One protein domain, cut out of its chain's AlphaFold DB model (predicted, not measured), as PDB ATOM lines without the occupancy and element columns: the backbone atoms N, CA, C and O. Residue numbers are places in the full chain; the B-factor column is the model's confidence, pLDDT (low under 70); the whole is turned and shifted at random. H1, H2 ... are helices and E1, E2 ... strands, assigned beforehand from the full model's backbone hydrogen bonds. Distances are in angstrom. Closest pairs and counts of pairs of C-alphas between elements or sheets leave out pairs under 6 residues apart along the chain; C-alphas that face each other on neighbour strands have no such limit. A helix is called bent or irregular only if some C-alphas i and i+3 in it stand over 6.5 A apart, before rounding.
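This is residues 325 to 402 of the 402 residues of an uncharacterized protein of Enterococcus faecium EnGen0026 (UniProt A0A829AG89). What is the main picture? Little regular structure: a rod mostly of long loops, with a short ribbon of antiparallel strands, E1 and E2, irregular H1 leading into E2, and E3 away from that ribbon. What is printed? The 78 residues have one named helix and three named strands, in the order E1, H1, E2, E3; the class is mixed, with only 22 residues in named elements. How spread is it? Only just loose, close to compact: the radius of gyration of the C-alphas is 14.1 A, the spans 45 by 22 by 18 A.

Where does it begin? E1, residues 325 to 328, 9.7 A, starts at C-alpha (9.791, -50.151, -54.227). What follows? H1, residues 343 to 350, 8.9 A, is irregular, C-alphas 345 and 348 being 8.2 A apart. E2, residues 351 to 356, is 13.9 A; E3, residues 390 to 393, 10.7 A, ends at C-alpha (3.409, -38.346, -56.112).

How do E1 and E2 pair? Antiparallel, 171 degrees, with N 325 and O 355 2.8 A apart. And H1? It has 1 of 4 O i to N i+4 and 3 of 5 O i to N i+3 pairs within hydrogen-bond range. And E3? It is apart from E1, H1 and E2; residues 367 to 368 pair antiparallel with its residues 390 to 391.

How long? The farthest C-alphas, Leu 336 and Val 396, are 45.3 A apart. Any cut or weak place? The printed part has no cut, E1 to H1 and E2 to E3 are long links, and no printed residue is under 70 in pLDDT.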
ATOM      1  N   GLU A 325       8.804 -49.141 -54.581       90.12
ATOM      2  CA  GLU A 325       9.791 -50.151 -54.227       90.12
ATOM      3  C   GLU A 325      11.119 -49.480 -53.873       90.12
ATOM      4  O   GLU A 325      11.670 -48.696 -54.648       90.12
ATOM      5  N   LEU A 326      11.662 -49.801 -52.698       91.62
ATOM      6  CA  LEU A 326      12.934 -49.258 -52.226       91.62
ATOM      7  C   LEU A 326      13.967 -50.367 -52.089       91.62
ATOM      8  O   LEU A 326      13.777 -51.338 -51.357       91.62
ATOM      9  N   LYS A 327      15.123 -50.161 -52.710       91.88
ATOM     10  CA  LYS A 327      16.338 -50.902 -52.393       91.88
ATOM     11  C   LYS A 327      17.171 -50.077 -51.425       91.88
ATOM     12  O   LYS A 327      17.638 -48.991 -51.774       91.88
ATOM     13  N   LEU A 328      17.351 -50.583 -50.211       92.19
ATOM     14  CA  LEU A 328      18.095 -49.899 -49.154       92.19
ATOM     15  C   LEU A 328      19.579 -50.287 -49.170       92.19
ATOM     16  O   LEU A 328      19.949 -51.356 -49.655       92.19
ATOM     17  N   LYS A 329      20.426 -49.396 -48.652       90.94
ATOM     18  CA  LYS A 329      21.825 -49.699 -48.327       90.94
ATOM     19  C   LYS A 329      21.920 -50.327 -46.938       90.94
ATOM     20  O   LYS A 329      21.031 -50.126 -46.111       90.94
ATOM     21  N   ASP A 330      23.025 -51.020 -46.682       87.31
ATOM     22  CA  ASP A 330      23.360 -51.488 -45.337       87.31
ATOM     23  C   ASP A 330      23.489 -50.297 -44.380       87.31
ATOM     24  O   ASP A 330      24.047 -49.252 -44.736       87.31
ATOM     25  N   VAL A 331      22.953 -50.462 -43.173       85.00
ATOM     26  CA  VAL A 331      23.028 -49.458 -42.108       85.00
ATOM     27  C   VAL A 331      24.346 -49.633 -41.360       85.00
ATOM     28  O   VAL A 331      24.776 -50.751 -41.084       85.00
ATOM     29  N   GLU A 332      24.997 -48.521 -41.039       85.44
ATOM     30  CA  GLU A 332      26.237 -48.503 -40.274       85.44
ATOM     31  C   GLU A 332      26.056 -48.936 -38.810       85.44
ATOM     32  O   GLU A 332      25.042 -48.635 -38.177       85.44
ATOM     33  N   ASP A 333      27.091 -49.555 -38.233       86.12
ATOM     34  CA  ASP A 333      27.161 -49.779 -36.789       86.12
ATOM     35  C   ASP A 333      27.286 -48.442 -36.044       86.12
ATOM     36  O   ASP A 333      28.168 -47.616 -36.315       86.12
ATOM     37  N   ARG A 334      26.412 -48.239 -35.055       86.62
ATOM     38  CA  ARG A 334      26.364 -47.021 -34.239       86.62
ATOM     39  C   ARG A 334      26.903 -47.269 -32.832       86.62
ATOM     40  O   ARG A 334      26.659 -48.302 -32.218       86.62
ATOM     41  N   HIS A 335      27.636 -46.292 -32.308       87.44
ATOM     42  CA  HIS A 335      28.182 -46.305 -30.956       87.44
ATOM     43  C   HIS A 335      27.164 -45.738 -29.963       87.44
ATOM     44  O   HIS A 335      26.463 -44.766 -30.254       87.44
ATOM     45  N   LEU A 336      27.143 -46.309 -28.758       87.62
ATOM     46  CA  LEU A 336      26.327 -45.826 -27.649       87.62
ATOM     47  C   LEU A 336      26.664 -44.363 -27.315       87.62
ATOM     48  O   LEU A 336      27.832 -44.012 -27.148       87.62
ATOM     49  N   GLY A 337      25.640 -43.520 -27.194       81.94
ATOM     50  CA  GLY A 337      25.774 -42.090 -26.904       81.94
ATOM     51  C   GLY A 337      26.304 -41.248 -28.069       81.94
ATOM     52  O   GLY A 337      26.654 -40.086 -27.859       81.94
ATOM     53  N   GLY A 338      26.392 -41.811 -29.279       82.44
ATOM     54  CA  GLY A 338      26.776 -41.075 -30.482       82.44
ATOM     55  C   GLY A 338      25.697 -40.091 -30.946       82.44
ATOM     56  O   GLY A 338      24.509 -40.280 -30.692       82.44
ATOM     57  N   ASN A 339      26.121 -39.033 -31.640       84.44
ATOM     58  CA  ASN A 339      25.221 -38.065 -32.262       84.44
ATOM     59  C   ASN A 339      25.108 -38.365 -33.763       84.44
ATOM     60  O   ASN A 339      26.072 -38.152 -34.501       84.44
ATOM     61  N   TYR A 340      23.952 -38.868 -34.194       85.56
ATOM     62  CA  TYR A 340      23.689 -39.287 -35.573       85.56
ATOM     63  C   TYR A 340      22.607 -38.400 -36.209       85.56
ATOM     64  O   TYR A 340      21.671 -38.010 -35.510       85.56
ATOM     65  N   PRO A 341      22.700 -38.067 -37.514       87.38
ATOM     66  CA  PRO A 341      21.653 -37.311 -38.197       87.38
ATOM     67  C   PRO A 341      20.309 -38.048 -38.169       87.38
ATOM     68  O   PRO A 341      20.253 -39.244 -38.462       87.38
ATOM     69  N   ALA A 342      19.231 -37.320 -37.877       88.31
ATOM     70  CA  ALA A 342      17.872 -37.857 -37.926       88.31
ATOM     71  C   ALA A 342      17.501 -38.283 -39.355       88.31
ATOM     72  O   ALA A 342      17.862 -37.590 -40.318       88.31
ATOM     73  N   LEU A 343      16.714 -39.354 -39.498       90.25
ATOM     74  CA  LEU A 343      16.264 -39.883 -40.792       90.25
ATOM     75  C   LEU A 343      15.533 -38.821 -41.609       90.25
ATOM     76  O   LEU A 343      15.740 -38.738 -42.814       90.25
ATOM     77  N   SER A 344      14.766 -37.938 -40.969       90.69
ATOM     78  CA  SER A 344      14.113 -36.807 -41.651       90.69
ATOM     79  C   SER A 344      15.066 -35.934 -42.481       90.69
ATOM     80  O   SER A 344      14.648 -35.341 -43.474       90.69
ATOM     81  N   SER A 345      16.347 -35.887 -42.105       90.19
ATOM     82  CA  SER A 345      17.397 -35.123 -42.786       90.19
ATOM     83  C   SER A 345      18.348 -35.971 -43.638       90.19
ATOM     84  O   SER A 345      18.972 -35.431 -44.549       90.19
ATOM     85  N   SER A 346      18.447 -37.281 -43.382       90.94
ATOM     86  CA  SER A 346      19.456 -38.168 -43.986       90.94
ATOM     87  C   SER A 346      18.884 -39.361 -44.757       90.94
ATOM     88  O   SER A 346      19.642 -40.081 -45.399       90.94
ATOM     89  N   PHE A 347      17.564 -39.585 -44.769       92.81
ATOM     90  CA  PHE A 347      16.962 -40.817 -45.302       92.81
ATOM     91  C   PHE A 347      17.383 -41.180 -46.731       92.81
ATOM     92  O   PHE A 347      17.492 -42.356 -47.069       92.81
ATOM     93  N   ARG A 348      17.643 -40.180 -47.581       93.38
ATOM     94  CA  ARG A 348      18.070 -40.388 -48.972       93.38
ATOM     95  C   ARG A 348      19.408 -41.110 -49.066       93.38
ATOM     96  O   ARG A 348      19.648 -41.815 -50.040       93.38
ATOM     97  N   GLU A 349      20.271 -40.947 -48.068       90.31
ATOM     98  CA  GLU A 349      21.575 -41.604 -48.014       90.31
ATOM     99  C   GLU A 349      21.427 -43.123 -47.877       90.31
ATOM    100  O   GLU A 349      22.249 -43.858 -48.433       90.31
ATOM    101  N   TYR A 350      20.338 -43.579 -47.249       91.12
ATOM    102  CA  TYR A 350      19.995 -44.985 -47.032       91.12
ATOM    103  C   TYR A 350      19.273 -45.641 -48.216       91.12
ATOM    104  O   TYR A 350      19.143 -46.862 -48.249       91.12
ATOM    105  N   ILE A 351      18.839 -44.868 -49.215       93.94
ATOM    106  CA  ILE A 351      18.162 -45.389 -50.409       93.94
ATOM    107  C   ILE A 351      19.201 -45.592 -51.519       93.94
ATOM    108  O   ILE A 351      19.843 -44.649 -51.984       93.94
ATOM    109  N   GLN A 352      19.388 -46.838 -51.955       93.00
ATOM    110  CA  GLN A 352      20.221 -47.173 -53.114       93.00
ATOM    111  C   GLN A 352      19.466 -46.936 -54.425       93.00
ATOM    112  O   GLN A 352      20.026 -46.414 -55.395       93.00
ATOM    113  N   GLU A 353      18.204 -47.347 -54.457       92.88
ATOM    114  CA  GLU A 353      17.326 -47.250 -55.615       92.88
ATOM    115  C   GLU A 353      15.877 -47.146 -55.146       92.88
ATOM    116  O   GLU A 353      15.496 -47.765 -54.156       92.88
ATOM    117  N   ALA A 354      15.100 -46.333 -55.850       92.44
ATOM    118  CA  ALA A 354      13.661 -46.249 -55.694       92.44
ATOM    119  C   ALA A 354      13.044 -46.490 -57.067       92.44
ATOM    120  O   ALA A 354      13.452 -45.847 -58.040       92.44
ATOM    121  N   THR A 355      12.106 -47.422 -57.153       90.12
ATOM    122  CA  THR A 355      11.412 -47.782 -58.386       90.12
ATOM    123  C   THR A 355       9.908 -47.707 -58.191       90.12
ATOM    124  O   THR A 355       9.388 -47.971 -57.113       90.12
ATOM    125  N   MET A 356       9.207 -47.331 -59.252       87.88
ATOM    126  CA  MET A 356       7.751 -47.377 -59.336       87.88
ATOM    127  C   MET A 356       7.413 -47.864 -60.740       87.88
ATOM    128  O   MET A 356       7.967 -47.352 -61.713       87.88
ATOM    129  N   GLU A 357       6.597 -48.915 -60.842       81.81
ATOM    130  CA  GLU A 357       6.279 -49.579 -62.122       81.81
ATOM    131  C   GLU A 357       7.533 -50.071 -62.882       81.81
ATOM    132  O   GLU A 357       7.591 -50.070 -64.112       81.81
ATOM    133  N   GLY A 358       8.588 -50.444 -62.150       81.50
ATOM    134  CA  GLY A 358       9.879 -50.829 -62.729       81.50
ATOM    135  C   GLY A 358      10.700 -49.671 -63.318       81.50
ATOM    136  O   GLY A 358      11.802 -49.907 -63.816       81.50
ATOM    137  N   GLN A 359      10.217 -48.424 -63.250       85.62
ATOM    138  CA  GLN A 359      10.984 -47.237 -63.629       85.62
ATOM    139  C   GLN A 359      11.704 -46.645 -62.421       85.62
ATOM    140  O   GLN A 359      11.136 -46.506 -61.338       85.62
ATOM    141  N   ARG A 360      12.970 -46.270 -62.614       89.94
ATOM    142  CA  ARG A 360      13.793 -45.661 -61.567       89.94
ATOM    143  C   ARG A 360      13.353 -44.224 -61.308       89.94
ATOM    144  O   ARG A 360      13.353 -43.397 -62.217       89.94
ATOM    145  N   LEU A 361      13.054 -43.923 -60.052       89.38
ATOM    146  CA  LEU A 361      12.715 -42.588 -59.582       89.38
ATOM    147  C   LEU A 361      13.962 -41.797 -59.193       89.38
ATOM    148  O   LEU A 361      14.985 -42.349 -58.770       89.38
ATOM    149  N   ASN A 362      13.856 -40.474 -59.290       89.75
ATOM    150  CA  ASN A 362      14.837 -39.587 -58.693       89.75
ATOM    151  C   ASN A 362      14.607 -39.545 -57.179       89.75
ATOM    152  O   ASN A 362      13.536 -39.169 -56.705       89.75
ATOM    153  N   THR A 363      15.627 -39.901 -56.400       88.75
ATOM    154  CA  THR A 363      15.529 -39.919 -54.935       88.75
ATOM    155  C   THR A 363      15.275 -38.538 -54.341       88.75
ATOM    156  O   THR A 363      14.859 -38.471 -53.189       88.75
ATOM    157  N   ALA A 364      15.490 -37.450 -55.088       89.31
ATOM    158  CA  ALA A 364      15.121 -36.096 -54.677       89.31
ATOM    159  C   ALA A 364      13.597 -35.885 -54.571       89.31
ATOM    160  O   ALA A 364      13.169 -35.077 -53.750       89.31
ATOM    161  N   ASP A 365      12.803 -36.646 -55.328       90.00
ATOM    162  CA  ASP A 365      11.341 -36.497 -55.426       90.00
ATOM    163  C   ASP A 365      10.583 -37.302 -54.351       90.00
ATOM    164  O   ASP A 365       9.352 -37.317 -54.306       90.00
ATOM    165  N   LEU A 366      11.319 -38.002 -53.483       93.62
ATOM    166  CA  LEU A 366      10.764 -38.733 -52.346       93.62
ATOM    167  C   LEU A 366      10.579 -37.790 -51.153       93.62
ATOM    168  O   LEU A 366      11.436 -36.958 -50.866       93.62
ATOM    169  N   GLU A 367       9.522 -37.969 -50.387       94.38
ATOM    170  CA  GLU A 367       9.248 -37.244 -49.150       94.38
ATOM    171  C   GLU A 367       9.312 -38.212 -47.969       94.38
ATOM    172  O   GLU A 367       8.816 -39.329 -48.060       94.38
ATOM    173  N   PHE A 368       9.921 -37.803 -46.858       94.38
ATOM    174  CA  PHE A 368      10.000 -38.628 -45.652       94.38
ATOM    175  C   PHE A 368       8.684 -38.597 -44.868       94.38
ATOM    176  O   PHE A 368       8.132 -37.524 -44.627       94.38
ATOM    177  N   VAL A 369       8.215 -39.764 -44.417       94.56
ATOM    178  CA  VAL A 369       7.000 -39.899 -43.603       94.56
ATOM    179  C   VAL A 369       7.402 -40.217 -42.164       94.56
ATOM    180  O   VAL A 369       7.639 -41.372 -41.807       94.56
ATOM    181  N   ALA A 370       7.500 -39.173 -41.337       90.44
ATOM    182  CA  ALA A 370       8.003 -39.278 -39.966       90.44
ATOM    183  C   ALA A 370       7.157 -40.208 -39.086       90.44
ATOM    184  O   ALA A 370       7.711 -41.090 -38.436       90.44
ATOM    185  N   ASP A 371       5.831 -40.069 -39.134       92.00
ATOM    186  CA  ASP A 371       4.897 -40.815 -38.275       92.00
ATOM    187  C   ASP A 371       4.877 -42.331 -38.549       92.00
ATOM    188  O   ASP A 371       4.390 -43.111 -37.733       92.00
ATOM    189  N   GLU A 372       5.406 -42.762 -39.697       92.06
ATOM    190  CA  GLU A 372       5.464 -44.171 -40.101       92.06
ATOM    191  C   GLU A 372       6.886 -44.740 -40.080       92.06
ATOM    192  O   GLU A 372       7.060 -45.945 -40.289       92.06
ATOM    193  N   SER A 373       7.878 -43.899 -39.781       92.88
ATOM    194  CA  SER A 373       9.287 -44.266 -39.671       92.88
ATOM    195  C   SER A 373       9.686 -44.513 -38.212       92.88
ATOM    196  O   SER A 373       8.983 -44.150 -37.271       92.88
ATOM    197  N   THR A 374      10.813 -45.181 -37.991       91.88
ATOM    198  CA  THR A 374      11.327 -45.489 -36.650       91.88
ATOM    199  C   THR A 374      12.842 -45.384 -36.657       91.88
ATOM    200  O   THR A 374      13.509 -46.030 -37.467       91.88
ATOM    201  N   GLU A 375      13.366 -44.556 -35.756       89.88
ATOM    202  CA  GLU A 375      14.798 -44.334 -35.575       89.88
ATOM    203  C   GLU A 375      15.339 -45.164 -34.399       89.88
ATOM    204  O   GLU A 375      14.648 -45.291 -33.384       89.88
ATOM    205  N   PRO A 376      16.571 -45.699 -34.493       88.56
ATOM    206  CA  PRO A 376      17.240 -46.340 -33.364       88.56
ATOM    207  C   PRO A 376      17.536 -45.362 -32.217       88.56
ATOM    208  O   PRO A 376      18.018 -44.249 -32.444       88.56
ATOM    209  N   ASP A 377      17.344 -45.803 -30.973       87.88
ATOM    210  CA  ASP A 377      17.698 -45.046 -29.774       87.88
ATOM    211  C   ASP A 377      19.186 -45.230 -29.449       87.88
ATOM    212  O   ASP A 377      19.635 -46.286 -28.998       87.88
ATOM    213  N   SER A 378      19.967 -44.165 -29.641       85.94
ATOM    214  CA  SER A 378      21.417 -44.181 -29.408       85.94
ATOM    215  C   SER A 378      21.804 -44.264 -27.923       85.94
ATOM    216  O   SER A 378      22.991 -44.318 -27.613       85.94
ATOM    217  N   SER A 379      20.842 -44.278 -26.994       86.38
ATOM    218  CA  SER A 379      21.066 -44.492 -25.557       86.38
ATOM    219  C   SER A 379      20.944 -45.958 -25.119       86.38
ATOM    220  O   SER A 379      21.265 -46.281 -23.972       86.38
ATOM    221  N   ILE A 380      20.536 -46.856 -26.023       87.06
ATOM    222  CA  ILE A 380      20.293 -48.276 -25.742       87.06
ATOM    223  C   ILE A 380      21.252 -49.144 -26.570       87.06
ATOM    224  O   ILE A 380      21.425 -48.946 -27.769       87.06
ATOM    225  N   VAL A 381      21.892 -50.130 -25.930       85.12
ATOM    226  CA  VAL A 381      22.763 -51.108 -26.609       85.12
ATOM    227  C   VAL A 381      21.928 -52.275 -27.132       85.12
ATOM    228  O   VAL A 381      21.092 -52.806 -26.402       85.12
ATOM    229  N   GLY A 382      22.215 -52.730 -28.351       87.88
ATOM    230  CA  GLY A 382      21.631 -53.934 -28.939       87.88
ATOM    231  C   GLY A 382      21.207 -53.726 -30.387       87.88
ATOM    232  O   GLY A 382      21.309 -52.622 -30.920       87.88
ATOM    233  N   GLU A 383      20.729 -54.796 -31.016       90.12
ATOM    234  CA  GLU A 383      20.100 -54.724 -32.332       90.12
ATOM    235  C   GLU A 383      18.752 -54.005 -32.207       90.12
ATOM    236  O   GLU A 383      17.912 -54.370 -31.381       90.12
ATOM    237  N   GLN A 384      18.565 -52.955 -33.003       89.81
ATOM    238  CA  GLN A 384      17.367 -52.123 -32.983       89.81
ATOM    239  C   GLN A 384      16.771 -52.035 -34.385       89.81
ATOM    240  O   GLN A 384      17.495 -51.946 -35.375       89.81
ATOM    241  N   ALA A 385      15.440 -52.037 -34.466       86.56
ATOM    242  CA  ALA A 385      14.738 -51.914 -35.733       86.56
ATOM    243  C   ALA A 385      14.786 -50.466 -36.242       86.56
ATOM    244  O   ALA A 385      14.343 -49.543 -35.559       86.56
ATOM    245  N   LEU A 386      15.272 -50.289 -37.468       88.19
ATOM    246  CA  LEU A 386      15.137 -49.057 -38.237       88.19
ATOM    247  C   LEU A 386      14.038 -49.263 -39.278       88.19
ATOM    248  O   LEU A 386      14.098 -50.206 -40.068       88.19
ATOM    249  N   LYS A 387      13.039 -48.377 -39.296       91.50
ATOM    250  CA  LYS A 387      11.981 -48.375 -40.312       91.50
ATOM    251  C   LYS A 387      12.023 -47.055 -41.067       91.50
ATOM    252  O   LYS A 387      11.853 -46.001 -40.464       91.50
ATOM    253  N   LEU A 388      12.234 -47.118 -42.378       91.56
ATOM    254  CA  LEU A 388      12.181 -45.959 -43.260       91.56
ATOM    255  C   LEU A 388      10.899 -46.012 -44.090       91.56
ATOM    256  O   LEU A 388      10.692 -46.965 -44.837       91.56
ATOM    257  N   THR A 389      10.066 -44.980 -43.985       92.88
ATOM    258  CA  THR A 389       8.910 -44.787 -44.861       92.88
ATOM    259  C   THR A 389       9.060 -43.481 -45.622       92.88
ATOM    260  O   THR A 389       9.335 -42.423 -45.049       92.88
ATOM    261  N   VAL A 390       8.881 -43.564 -46.935       94.38
ATOM    262  CA  VAL A 390       8.862 -42.414 -47.832       94.38
ATOM    263  C   VAL A 390       7.588 -42.440 -48.656       94.38
ATOM    264  O   VAL A 390       6.892 -43.442 -48.701       94.38
ATOM    265  N   GLN A 391       7.270 -41.321 -49.282       93.31
ATOM    266  CA  GLN A 391       6.159 -41.210 -50.208       93.31
ATOM    267  C   GLN A 391       6.569 -40.381 -51.416       93.31
ATOM    268  O   GLN A 391       7.476 -39.555 -51.342       93.31
ATOM    269  N   THR A 392       5.888 -40.561 -52.534       92.31
ATOM    270  CA  THR A 392       6.035 -39.692 -53.700       92.31
ATOM    271  C   THR A 392       4.699 -39.525 -54.400       92.31
ATOM    272  O   THR A 392       3.732 -40.227 -54.103       92.31
ATOM    273  N   ARG A 393       4.614 -38.565 -55.319       88.19
ATOM    274  CA  ARG A 393       3.409 -38.346 -56.112       88.19
ATOM    275  C   ARG A 393       3.509 -39.133 -57.411       88.19
ATOM    276  O   ARG A 393       4.432 -38.919 -58.190       88.19
ATOM    277  N   HIS A 394       2.529 -39.989 -57.676       83.38
ATOM    278  CA  HIS A 394       2.453 -40.705 -58.940       83.38
ATOM    279  C   HIS A 394       2.314 -39.715 -60.114       83.38
ATOM    280  O   HIS A 394       1.420 -38.863 -60.071       83.38
ATOM    281  N   PRO A 395       3.128 -39.818 -61.179       73.69
ATOM    282  CA  PRO A 395       3.155 -38.831 -62.257       73.69
ATOM    283  C   PRO A 395       1.861 -38.803 -63.078       73.69
ATOM    284  O   PRO A 395       1.468 -37.741 -63.548       73.69
ATOM    285  N   VAL A 396       1.184 -39.951 -63.225       73.69
ATOM    286  CA  VAL A 396      -0.087 -40.062 -63.970       73.69
ATOM    287  C   VAL A 396      -1.298 -39.779 -63.072       73.69
ATOM    288  O   VAL A 396      -2.018 -38.810 -63.282       73.69
ATOM    289  N   THR A 397      -1.510 -40.584 -62.024       73.81
ATOM    290  CA  THR A 397      -2.680 -40.459 -61.136       73.81
ATOM    291  C   THR A 397      -2.637 -39.267 -60.170       73.81
ATOM    292  O   THR A 397      -3.662 -38.918 -59.585       73.81
ATOM    293  N   GLY A 398      -1.470 -38.654 -59.936       77.62
ATOM    294  CA  GLY A 398      -1.302 -37.543 -58.994       77.62
ATOM    295  C   GLY A 398      -1.502 -37.913 -57.519       77.62
ATOM    296  O   GLY A 398      -1.478 -37.021 -56.666       77.62
ATOM    297  N   ARG A 399      -1.712 -39.193 -57.198       81.44
ATOM    298  CA  ARG A 399      -1.904 -39.687 -55.828       81.44
ATOM    299  C   ARG A 399      -0.573 -39.851 -55.108       81.44
ATOM    300  O   ARG A 399       0.455 -40.053 -55.745       81.44
ATOM    301  N   MET A 400      -0.608 -39.763 -53.780       87.25
ATOM    302  CA  MET A 400       0.554 -40.103 -52.961       87.25
ATOM    303  C   MET A 400       0.675 -41.622 -52.871       87.25
ATOM    304  O   MET A 400      -0.281 -42.287 -52.471       87.25
ATOM    305  N   ILE A 401       1.838 -42.135 -53.249       86.19
ATOM    306  CA  ILE A 401       2.238 -43.540 -53.176       86.19
ATOM    307  C   ILE A 401       3.327 -43.654 -52.118       86.19
ATOM    308  O   ILE A 401       4.161 -42.754 -52.011       86.19
ATOM    309  N   LYS A 402       3.290 -44.724 -51.328       88.12
ATOM    310  CA  LYS A 402       4.217 -44.996 -50.229       88.12
ATOM    311  C   LYS A 402       5.015 -46.255 -50.481       88.12
ATOM    312  O   LYS A 402       4.456 -47.146 -51.161       88.12
TER     313      LYS A 402